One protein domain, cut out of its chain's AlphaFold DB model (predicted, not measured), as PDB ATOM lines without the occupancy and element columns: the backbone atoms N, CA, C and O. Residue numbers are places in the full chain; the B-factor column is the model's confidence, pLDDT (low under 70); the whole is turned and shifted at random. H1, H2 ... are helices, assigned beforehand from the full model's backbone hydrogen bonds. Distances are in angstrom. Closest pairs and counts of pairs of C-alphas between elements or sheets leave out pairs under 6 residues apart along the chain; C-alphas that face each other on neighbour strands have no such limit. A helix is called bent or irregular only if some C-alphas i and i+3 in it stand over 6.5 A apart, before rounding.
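This is residues 43 to 102 of the 134 residues of the protein "ATP synthase protein I" of Nitrospirillum amazonense (UniProt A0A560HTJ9). Two long helices, H1 and H2, meet near their ends as an open V, with the tight link of four residues at its point. The two arms spread from there: residues 43 to 59 of H1 and residues 83 to 102, of which 83 to 101 belong to H2, stand free. The printed part has 60 residues, with two named helices in the order H1, H2 and no named strand, and its class is all helix. The whole is only just extended, close to loose, with a radius of gyration of the C-alphas of 15.9 A; its outline is flat, spanning 47 by 35 by 10 A.

H1, residues 43 to 71, is the longest helix. It touches H2, residues 76 to 101, with 8 pairs of C-alphas within 8 A. H1 touches H2 with residues 64 to 68 alone, and H2 touches H1 with residues 76 to 81 alone. The closest C-alphas of the two helices are those of Asp 68 and Gly 77, 5.7 A apart. The helices run opposite ways at a steep tilt of 46 degrees, and their centres are 18.9 A apart. In H1 and H2 every O i to N i+4 pair is within hydrogen-bond range.

H1 has 29 residues and measures 41.6 A from C-alpha 43 at (-2.649, -48.608, -58.848) to C-alpha 71 at (-32.279, -52.167, -29.913). H2 has 26 residues and measures 36.8 A from its first to its last C-alpha, ending with C-alpha 101 at (-36.192, -43.556, -72.125). Neither helix is bent.

The two C-alphas farthest apart are those of Gly 72 and Tyr 102, at 47.8 A. The printed part has no cut, and the link from H1 to H2 is tight. The mean pLDDT of the printed part is 80.6; residue 68, residues 71 to 74, residue 77 and residues 99 to 102 are under 70.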
ATOM      1  N   LEU A  43      -2.627 -47.692 -59.984       82.69
ATOM      2  CA  LEU A  43      -2.649 -48.608 -58.848       82.69
ATOM      3  C   LEU A  43      -3.055 -47.870 -57.567       82.69
ATOM      4  O   LEU A  43      -3.862 -48.380 -56.794       82.69
ATOM      5  N   GLY A  44      -2.577 -46.634 -57.391       84.75
ATOM      6  CA  GLY A  44      -3.016 -45.751 -56.306       84.75
ATOM      7  C   GLY A  44      -4.503 -45.396 -56.404       84.75
ATOM      8  O   GLY A  44      -5.214 -45.434 -55.401       84.75
ATOM      9  N   ILE A  45      -5.001 -45.129 -57.618       84.69
ATOM     10  CA  ILE A  45      -6.430 -44.888 -57.869       84.69
ATOM     11  C   ILE A  45      -7.257 -46.144 -57.557       84.69
ATOM     12  O   ILE A  45      -8.241 -46.055 -56.826       84.69
ATOM     13  N   ALA A  46      -6.853 -47.316 -58.051       88.31
ATOM     14  CA  ALA A  46      -7.563 -48.571 -57.801       88.31
ATOM     15  C   ALA A  46      -7.580 -48.947 -56.311       88.31
ATOM     16  O   ALA A  46      -8.627 -49.317 -55.782       88.31
ATOM     17  N   PHE A  47      -6.446 -48.802 -55.616       92.62
ATOM     18  CA  PHE A  47      -6.350 -49.046 -54.178       92.62
ATOM     19  C   PHE A  47      -7.268 -48.118 -53.391       92.62
ATOM     20  O   PHE A  47      -7.976 -48.563 -52.494       92.62
ATOM     21  N   ARG A  48      -7.305 -46.838 -53.761       88.25
ATOM     22  CA  ARG A  48      -8.169 -45.855 -53.121       88.25
ATOM     23  C   ARG A  48      -9.651 -46.172 -53.314       88.25
ATOM     24  O   ARG A  48     -10.399 -46.143 -52.343       88.25
ATOM     25  N   ILE A  49     -10.060 -46.512 -54.535       90.50
ATOM     26  CA  ILE A  49     -11.436 -46.943 -54.822       90.50
ATOM     27  C   ILE A  49     -11.768 -48.201 -54.009       90.50
ATOM     28  O   ILE A  49     -12.814 -48.269 -53.368       90.50
ATOM     29  N   GLY A  50     -10.856 -49.177 -53.967       92.62
ATOM     30  CA  GLY A  50     -11.007 -50.378 -53.147       92.62
ATOM     31  C   GLY A  50     -11.139 -50.067 -51.652       92.62
ATOM     32  O   GLY A  50     -12.015 -50.611 -50.984       92.62
ATOM     33  N   ALA A  51     -10.323 -49.152 -51.131       92.81
ATOM     34  CA  ALA A  51     -10.358 -48.731 -49.736       92.81
ATOM     35  C   ALA A  51     -11.662 -47.999 -49.390       92.81
ATOM     36  O   ALA A  51     -12.240 -48.263 -48.338       92.81
ATOM     37  N   GLU A  52     -12.162 -47.135 -50.278       89.81
ATOM     38  CA  GLU A  52     -13.455 -46.465 -50.110       89.81
ATOM     39  C   GLU A  52     -14.610 -47.485 -50.064       89.81
ATOM     40  O   GLU A  52     -15.485 -47.385 -49.201       89.81
ATOM     41  N   LEU A  53     -14.576 -48.521 -50.909       91.12
ATOM     42  CA  LEU A  53     -15.571 -49.602 -50.901       91.12
ATOM     43  C   LEU A  53     -15.531 -50.431 -49.609       91.12
ATOM     44  O   LEU A  53     -16.575 -50.688 -49.005       91.12
ATOM     45  N   VAL A  54     -14.338 -50.831 -49.161       90.12
ATOM     46  CA  VAL A  54     -14.172 -51.598 -47.917       90.12
ATOM     47  C   VAL A  54     -14.585 -50.756 -46.710       90.12
ATOM     48  O   VAL A  54     -15.290 -51.254 -45.835       90.12
ATOM     49  N   ALA A  55     -14.223 -49.471 -46.674       92.88
ATOM     50  CA  ALA A  55     -14.621 -48.562 -45.604       92.88
ATOM     51  C   ALA A  55     -16.146 -48.401 -45.537       92.88
ATOM     52  O   ALA A  55     -16.726 -48.536 -44.460       92.88
ATOM     53  N   ALA A  56     -16.813 -48.191 -46.675       85.06
ATOM     54  CA  ALA A  56     -18.270 -48.109 -46.732       85.06
ATOM     55  C   ALA A  56     -18.940 -49.413 -46.263       85.06
ATOM     56  O   ALA A  56     -19.920 -49.369 -45.516       85.06
ATOM     57  N   MET A  57     -18.388 -50.573 -46.636       90.38
ATOM     58  CA  MET A  57     -18.886 -51.877 -46.192       90.38
ATOM     59  C   MET A  57     -18.733 -52.061 -44.679       90.38
ATOM     60  O   MET A  57     -19.687 -52.457 -44.012       90.38
ATOM     61  N   VAL A  58     -17.566 -51.734 -44.120       92.00
ATOM     62  CA  VAL A  58     -17.317 -51.817 -42.674       92.00
ATOM     63  C   VAL A  58     -18.242 -50.877 -41.904       92.00
ATOM     64  O   VAL A  58     -18.787 -51.277 -40.880       92.00
ATOM     65  N   VAL A  59     -18.477 -49.661 -42.403       87.94
ATOM     66  CA  VAL A  59     -19.396 -48.700 -41.775       87.94
ATOM     67  C   VAL A  59     -20.849 -49.171 -41.868       87.94
ATOM     68  O   VAL A  59     -21.576 -49.059 -40.887       87.94
ATOM     69  N   GLY A  60     -21.280 -49.739 -42.996       78.44
ATOM     70  CA  GLY A  60     -22.641 -50.259 -43.162       78.44
ATOM     71  C   GLY A  60     -22.920 -51.484 -42.288       78.44
ATOM     72  O   GLY A  60     -23.920 -51.522 -41.571       78.44
ATOM     73  N   VAL A  61     -22.010 -52.462 -42.294       81.31
ATOM     74  CA  VAL A  61     -22.123 -53.673 -41.467       81.31
ATOM     75  C   VAL A  61     -21.947 -53.327 -39.991       81.31
ATOM     76  O   VAL A  61     -22.768 -53.714 -39.166       81.31
ATOM     77  N   GLY A  62     -20.917 -52.555 -39.648       83.69
ATOM     78  CA  GLY A  62     -20.661 -52.112 -38.281       83.69
ATOM     79  C   GLY A  62     -21.803 -51.264 -37.725       83.69
ATOM     80  O   GLY A  62     -22.281 -51.532 -36.628       83.69
ATOM     81  N   GLY A  63     -22.296 -50.294 -38.497       80.81
ATOM     82  CA  GLY A  63     -23.437 -49.456 -38.130       80.81
ATOM     83  C   GLY A  63     -24.724 -50.261 -37.956       80.81
ATOM     84  O   GLY A  63     -25.405 -50.102 -36.946       80.81
ATOM     85  N   GLY A  64     -25.017 -51.185 -38.877       72.88
ATOM     86  CA  GLY A  64     -26.157 -52.098 -38.764       72.88
ATOM     87  C   GLY A  64     -26.089 -52.976 -37.512       72.88
ATOM     88  O   GLY A  64     -27.069 -53.081 -36.781       72.88
ATOM     89  N   LEU A  65     -24.909 -53.520 -37.195       74.56
ATOM     90  CA  LEU A  65     -24.693 -54.344 -36.001       74.56
ATOM     91  C   LEU A  65     -24.768 -53.547 -34.693       74.56
ATOM     92  O   LEU A  65     -25.241 -54.073 -33.684       74.56
ATOM     93  N   VAL A  66     -24.296 -52.296 -34.679       77.50
ATOM     94  CA  VAL A  66     -24.414 -51.411 -33.509       77.50
ATOM     95  C   VAL A  66     -25.879 -51.082 -33.245       77.50
ATOM     96  O   VAL A  66     -26.311 -51.168 -32.099       77.50
ATOM     97  N   ILE A  67     -26.650 -50.777 -34.291       72.88
ATOM     98  CA  ILE A  67     -28.093 -50.525 -34.194       72.88
ATOM     99  C   ILE A  67     -28.821 -51.778 -33.692       72.88
ATOM    100  O   ILE A  67     -29.555 -51.694 -32.708       72.88
ATOM    101  N   ASP A  68     -28.552 -52.951 -34.274       68.81
ATOM    102  CA  ASP A  68     -29.148 -54.220 -33.831       68.81
ATOM    103  C   ASP A  68     -28.815 -54.523 -32.353       68.81
ATOM    104  O   ASP A  68     -29.675 -54.981 -31.598       68.81
ATOM    105  N   ARG A  69     -27.593 -54.197 -31.894       73.00
ATOM    106  CA  ARG A  69     -27.193 -54.342 -30.481       73.00
ATOM    107  C   ARG A  69     -27.854 -53.341 -29.544       73.00
ATOM    108  O   ARG A  69     -28.145 -53.704 -28.408       73.00
ATOM    109  N   TRP A  70     -28.060 -52.103 -29.981       72.56
ATOM    110  CA  TRP A  70     -28.678 -51.064 -29.155       72.56
ATOM    111  C   TRP A  70     -30.179 -51.296 -28.968       72.56
ATOM    112  O   TRP A  70     -30.703 -51.045 -27.888       72.56
ATOM    113  N   LEU A  71     -30.859 -51.821 -29.993       69.12
ATOM    114  CA  LEU A  71     -32.279 -52.167 -29.913       69.12
ATOM    115  C   LEU A  71     -32.547 -53.537 -29.269       69.12
ATOM    116  O   LEU A  71     -33.697 -53.849 -28.969       69.12
ATOM    117  N   GLY A  72     -31.516 -54.360 -29.040       63.00
ATOM    118  CA  GLY A  72     -31.659 -55.686 -28.425       63.00
ATOM    119  C   GLY A  72     -32.470 -56.680 -29.268       63.00
ATOM    120  O   GLY A  72     -32.844 -57.750 -28.785       63.00
ATOM    121  N   THR A  73     -32.754 -56.342 -30.524       58.00
ATOM    122  CA  THR A  73     -33.503 -57.174 -31.460       58.00
ATOM    123  C   THR A  73     -32.541 -58.099 -32.211       58.00
ATOM    124  O   THR A  73     -31.496 -57.657 -32.683       58.00
ATOM    125  N   SER A  74     -32.912 -59.378 -32.392       61.00
ATOM    126  CA  SER A  74     -32.385 -60.237 -33.487       61.00
ATOM    127  C   SER A  74     -32.408 -59.474 -34.833       61.00
ATOM    128  O   SER A  74     -33.130 -58.482 -34.860       61.00
ATOM    129  N   PRO A  75     -31.697 -59.877 -35.921       72.12
ATOM    130  CA  PRO A  75     -31.166 -59.011 -37.003       72.12
ATOM    131  C   PRO A  75     -32.231 -58.429 -37.959       72.12
ATOM    132  O   PRO A  75     -32.120 -58.449 -39.182       72.12
ATOM    133  N   TRP A  76     -33.307 -57.921 -37.389       70.56
ATOM    134  CA  TRP A  76     -34.446 -57.283 -38.003       70.56
ATOM    135  C   TRP A  76     -34.065 -55.898 -38.511       70.56
ATOM    136  O   TRP A  76     -34.527 -55.527 -39.585       70.56
ATOM    137  N   GLY A  77     -33.189 -55.160 -37.813       69.75
ATOM    138  CA  GLY A  77     -32.661 -53.890 -38.311       69.75
ATOM    139  C   GLY A  77     -31.840 -54.090 -39.582       69.75
ATOM    140  O   GLY A  77     -32.081 -53.404 -40.575       69.75
ATOM    141  N   LEU A  78     -30.970 -55.105 -39.604       72.19
ATOM    142  CA  LEU A  78     -30.260 -55.549 -40.810       72.19
ATOM    143  C   LEU A  78     -31.205 -55.930 -41.961       72.19
ATOM    144  O   LEU A  78     -31.001 -55.470 -43.082       72.19
ATOM    145  N   ILE A  79     -32.254 -56.723 -41.704       79.75
ATOM    146  CA  ILE A  79     -33.238 -57.115 -42.730       79.75
ATOM    147  C   ILE A  79     -33.982 -55.889 -43.274       79.75
ATOM    148  O   ILE A  79     -34.100 -55.732 -44.488       79.75
ATOM    149  N   VAL A  80     -34.452 -54.993 -42.401       81.12
ATOM    150  CA  VAL A  80     -35.168 -53.778 -42.811       81.12
ATOM    151  C   VAL A  80     -34.254 -52.866 -43.626       81.12
ATOM    152  O   VAL A  80     -34.645 -52.464 -44.716       81.12
ATOM    153  N   MET A  81     -33.031 -52.584 -43.167       73.56
ATOM    154  CA  MET A  81     -32.065 -51.761 -43.910       73.56
ATOM    155  C   MET A  81     -31.650 -52.392 -45.237       73.56
ATOM    156  O   MET A  81     -31.507 -51.683 -46.231       73.56
ATOM    157  N   PHE A  82     -31.506 -53.716 -45.287       82.94
ATOM    158  CA  PHE A  82     -31.207 -54.431 -46.522       82.94
ATOM    159  C   PHE A  82     -32.344 -54.303 -47.541       82.94
ATOM    160  O   PHE A  82     -32.095 -53.982 -48.705       82.94
ATOM    161  N   VAL A  83     -33.593 -54.499 -47.110       90.25
ATOM    162  CA  VAL A  83     -34.773 -54.352 -47.974       90.25
ATOM    163  C   VAL A  83     -34.919 -52.900 -48.428       90.25
ATOM    164  O   VAL A  83     -35.047 -52.643 -49.624       90.25
ATOM    165  N   LEU A  84     -34.832 -51.939 -47.505       86.94
ATOM    166  CA  LEU A  84     -34.972 -50.514 -47.813       86.94
ATOM    167  C   LEU A  84     -33.858 -50.018 -48.744       86.94
ATOM    168  O   LEU A  84     -34.136 -49.316 -49.715       86.94
ATOM    169  N   GLY A  85     -32.611 -50.423 -48.490       85.56
ATOM    170  CA  GLY A  85     -31.460 -50.111 -49.334       85.56
ATOM    171  C   GLY A  85     -31.573 -50.725 -50.729       85.56
ATOM    172  O   GLY A  85     -31.318 -50.043 -51.720       85.56
ATOM    173  N   SER A  86     -32.037 -51.974 -50.827       90.75
ATOM    174  CA  SER A  86     -32.278 -52.647 -52.112       90.75
ATOM    175  C   SER A  86     -33.358 -51.936 -52.933       90.75
ATOM    176  O   SER A  86     -33.167 -51.682 -54.122       90.75
ATOM    177  N   VAL A  87     -34.464 -51.541 -52.293       94.62
ATOM    178  CA  VAL A  87     -35.537 -50.770 -52.937       94.62
ATOM    179  C   VAL A  87     -35.022 -49.403 -53.388       94.62
ATOM    180  O   VAL A  87     -35.242 -49.019 -54.534       94.62
ATOM    181  N   ALA A  88     -34.284 -48.680 -52.542       90.94
ATOM    182  CA  ALA A  88     -33.700 -47.388 -52.900       90.94
ATOM    183  C   ALA A  88     -32.732 -47.495 -54.092       90.94
ATOM    184  O   ALA A  88     -32.770 -46.660 -54.999       90.94
ATOM    185  N   ALA A  89     -31.906 -48.544 -54.135       87.00
ATOM    186  CA  ALA A  89     -31.006 -48.815 -55.250       87.00
ATOM    187  C   ALA A  89     -31.778 -49.094 -56.551       87.00
ATOM    188  O   ALA A  89     -31.503 -48.462 -57.573       87.00
ATOM    189  N   MET A  90     -32.783 -49.974 -56.507       95.12
ATOM    190  CA  MET A  90     -33.657 -50.262 -57.651       95.12
ATOM    191  C   MET A  90     -34.377 -49.008 -58.154       95.12
ATOM    192  O   MET A  90     -34.410 -48.768 -59.358       95.12
ATOM    193  N   LEU A  91     -34.901 -48.174 -57.253       92.12
ATOM    194  CA  LEU A  91     -35.552 -46.912 -57.611       92.12
ATOM    195  C   LEU A  91     -34.574 -45.928 -58.260       92.12
ATOM    196  O   LEU A  91     -34.936 -45.246 -59.220       92.12
ATOM    197  N   ASN A  92     -33.325 -45.870 -57.789       87.75
ATOM    198  CA  ASN A  92     -32.308 -45.025 -58.408       87.75
ATOM    199  C   ASN A  92     -31.957 -45.498 -59.829       87.75
ATOM    200  O   ASN A  92     -31.852 -44.671 -60.735       87.75
ATOM    201  N   VAL A  93     -31.847 -46.813 -60.048       86.31
ATOM    202  CA  VAL A  93     -31.636 -47.407 -61.381       86.31
ATOM    203  C   VAL A  93     -32.837 -47.150 -62.289       86.31
ATOM    204  O   VAL A  93     -32.666 -46.674 -63.407       86.31
ATOM    205  N   TYR A  94     -34.052 -47.395 -61.801       88.81
ATOM    206  CA  TYR A  94     -35.283 -47.143 -62.547       88.81
ATOM    207  C   TYR A  94     -35.387 -45.678 -62.977       88.81
ATOM    208  O   TYR A  94     -35.680 -45.389 -64.134       88.81
ATOM    209  N   ARG A  95     -35.056 -44.738 -62.084       79.50
ATOM    210  CA  ARG A  95     -34.982 -43.310 -62.409       79.50
ATOM    211  C   ARG A  95     -33.931 -43.009 -63.478       79.50
ATOM    212  O   ARG A  95     -34.209 -42.219 -64.374       79.50
ATOM    213  N   ALA A  96     -32.746 -43.613 -63.399       80.19
ATOM    214  CA  ALA A  96     -31.685 -43.405 -64.384       80.19
ATOM    215  C   ALA A  96     -32.090 -43.913 -65.777       80.19
ATOM    216  O   ALA A  96     -31.883 -43.224 -66.775       80.19
ATOM    217  N   VAL A  97     -32.721 -45.087 -65.841       81.25
ATOM    218  CA  VAL A  97     -33.176 -45.696 -67.098       81.25
ATOM    219  C   VAL A  97     -34.370 -44.934 -67.678       81.25
ATOM    220  O   VAL A  97     -34.357 -44.567 -68.853       81.25
ATOM    221  N   ASN A  98     -35.371 -44.599 -66.863       76.69
ATOM    222  CA  ASN A  98     -36.524 -43.820 -67.319       76.69
ATOM    223  C   ASN A  98     -36.168 -42.373 -67.679       76.69
ATOM    224  O   ASN A  98     -36.806 -41.792 -68.552       76.69
ATOM    225  N   GLY A  99     -35.142 -41.795 -67.049       63.25
ATOM    226  CA  GLY A  99     -34.607 -40.485 -67.420       63.25
ATOM    227  C   GLY A  99     -33.998 -40.455 -68.829       63.25
ATOM    228  O   GLY A  99     -33.967 -39.398 -69.448       63.25
ATOM    229  N   MET A 100     -33.569 -41.607 -69.363       60.09
ATOM    230  CA  MET A 100     -33.055 -41.744 -70.734       60.09
ATOM    231  C   MET A 100     -34.108 -42.250 -71.738       60.09
ATOM    232  O   MET A 100     -34.002 -41.959 -72.930       60.09
ATOM    233  N   GLY A 101     -35.152 -42.948 -71.279       55.75
ATOM    234  CA  GLY A 101     -36.192 -43.556 -72.125       55.75
ATOM    235  C   GLY A 101     -37.102 -42.579 -72.886       55.75
ATOM    236  O   GLY A 101     -37.713 -42.977 -73.871       55.75
ATOM    237  N   TYR A 102     -37.158 -41.302 -72.495       54.75
ATOM    238  CA  TYR A 102     -37.875 -40.263 -73.255       54.75
ATOM    239  C   TYR A 102     -36.994 -39.521 -74.277       54.75
ATOM    240  O   TYR A 102     -37.519 -38.803 -75.124       54.75
TER     241      TYR A 102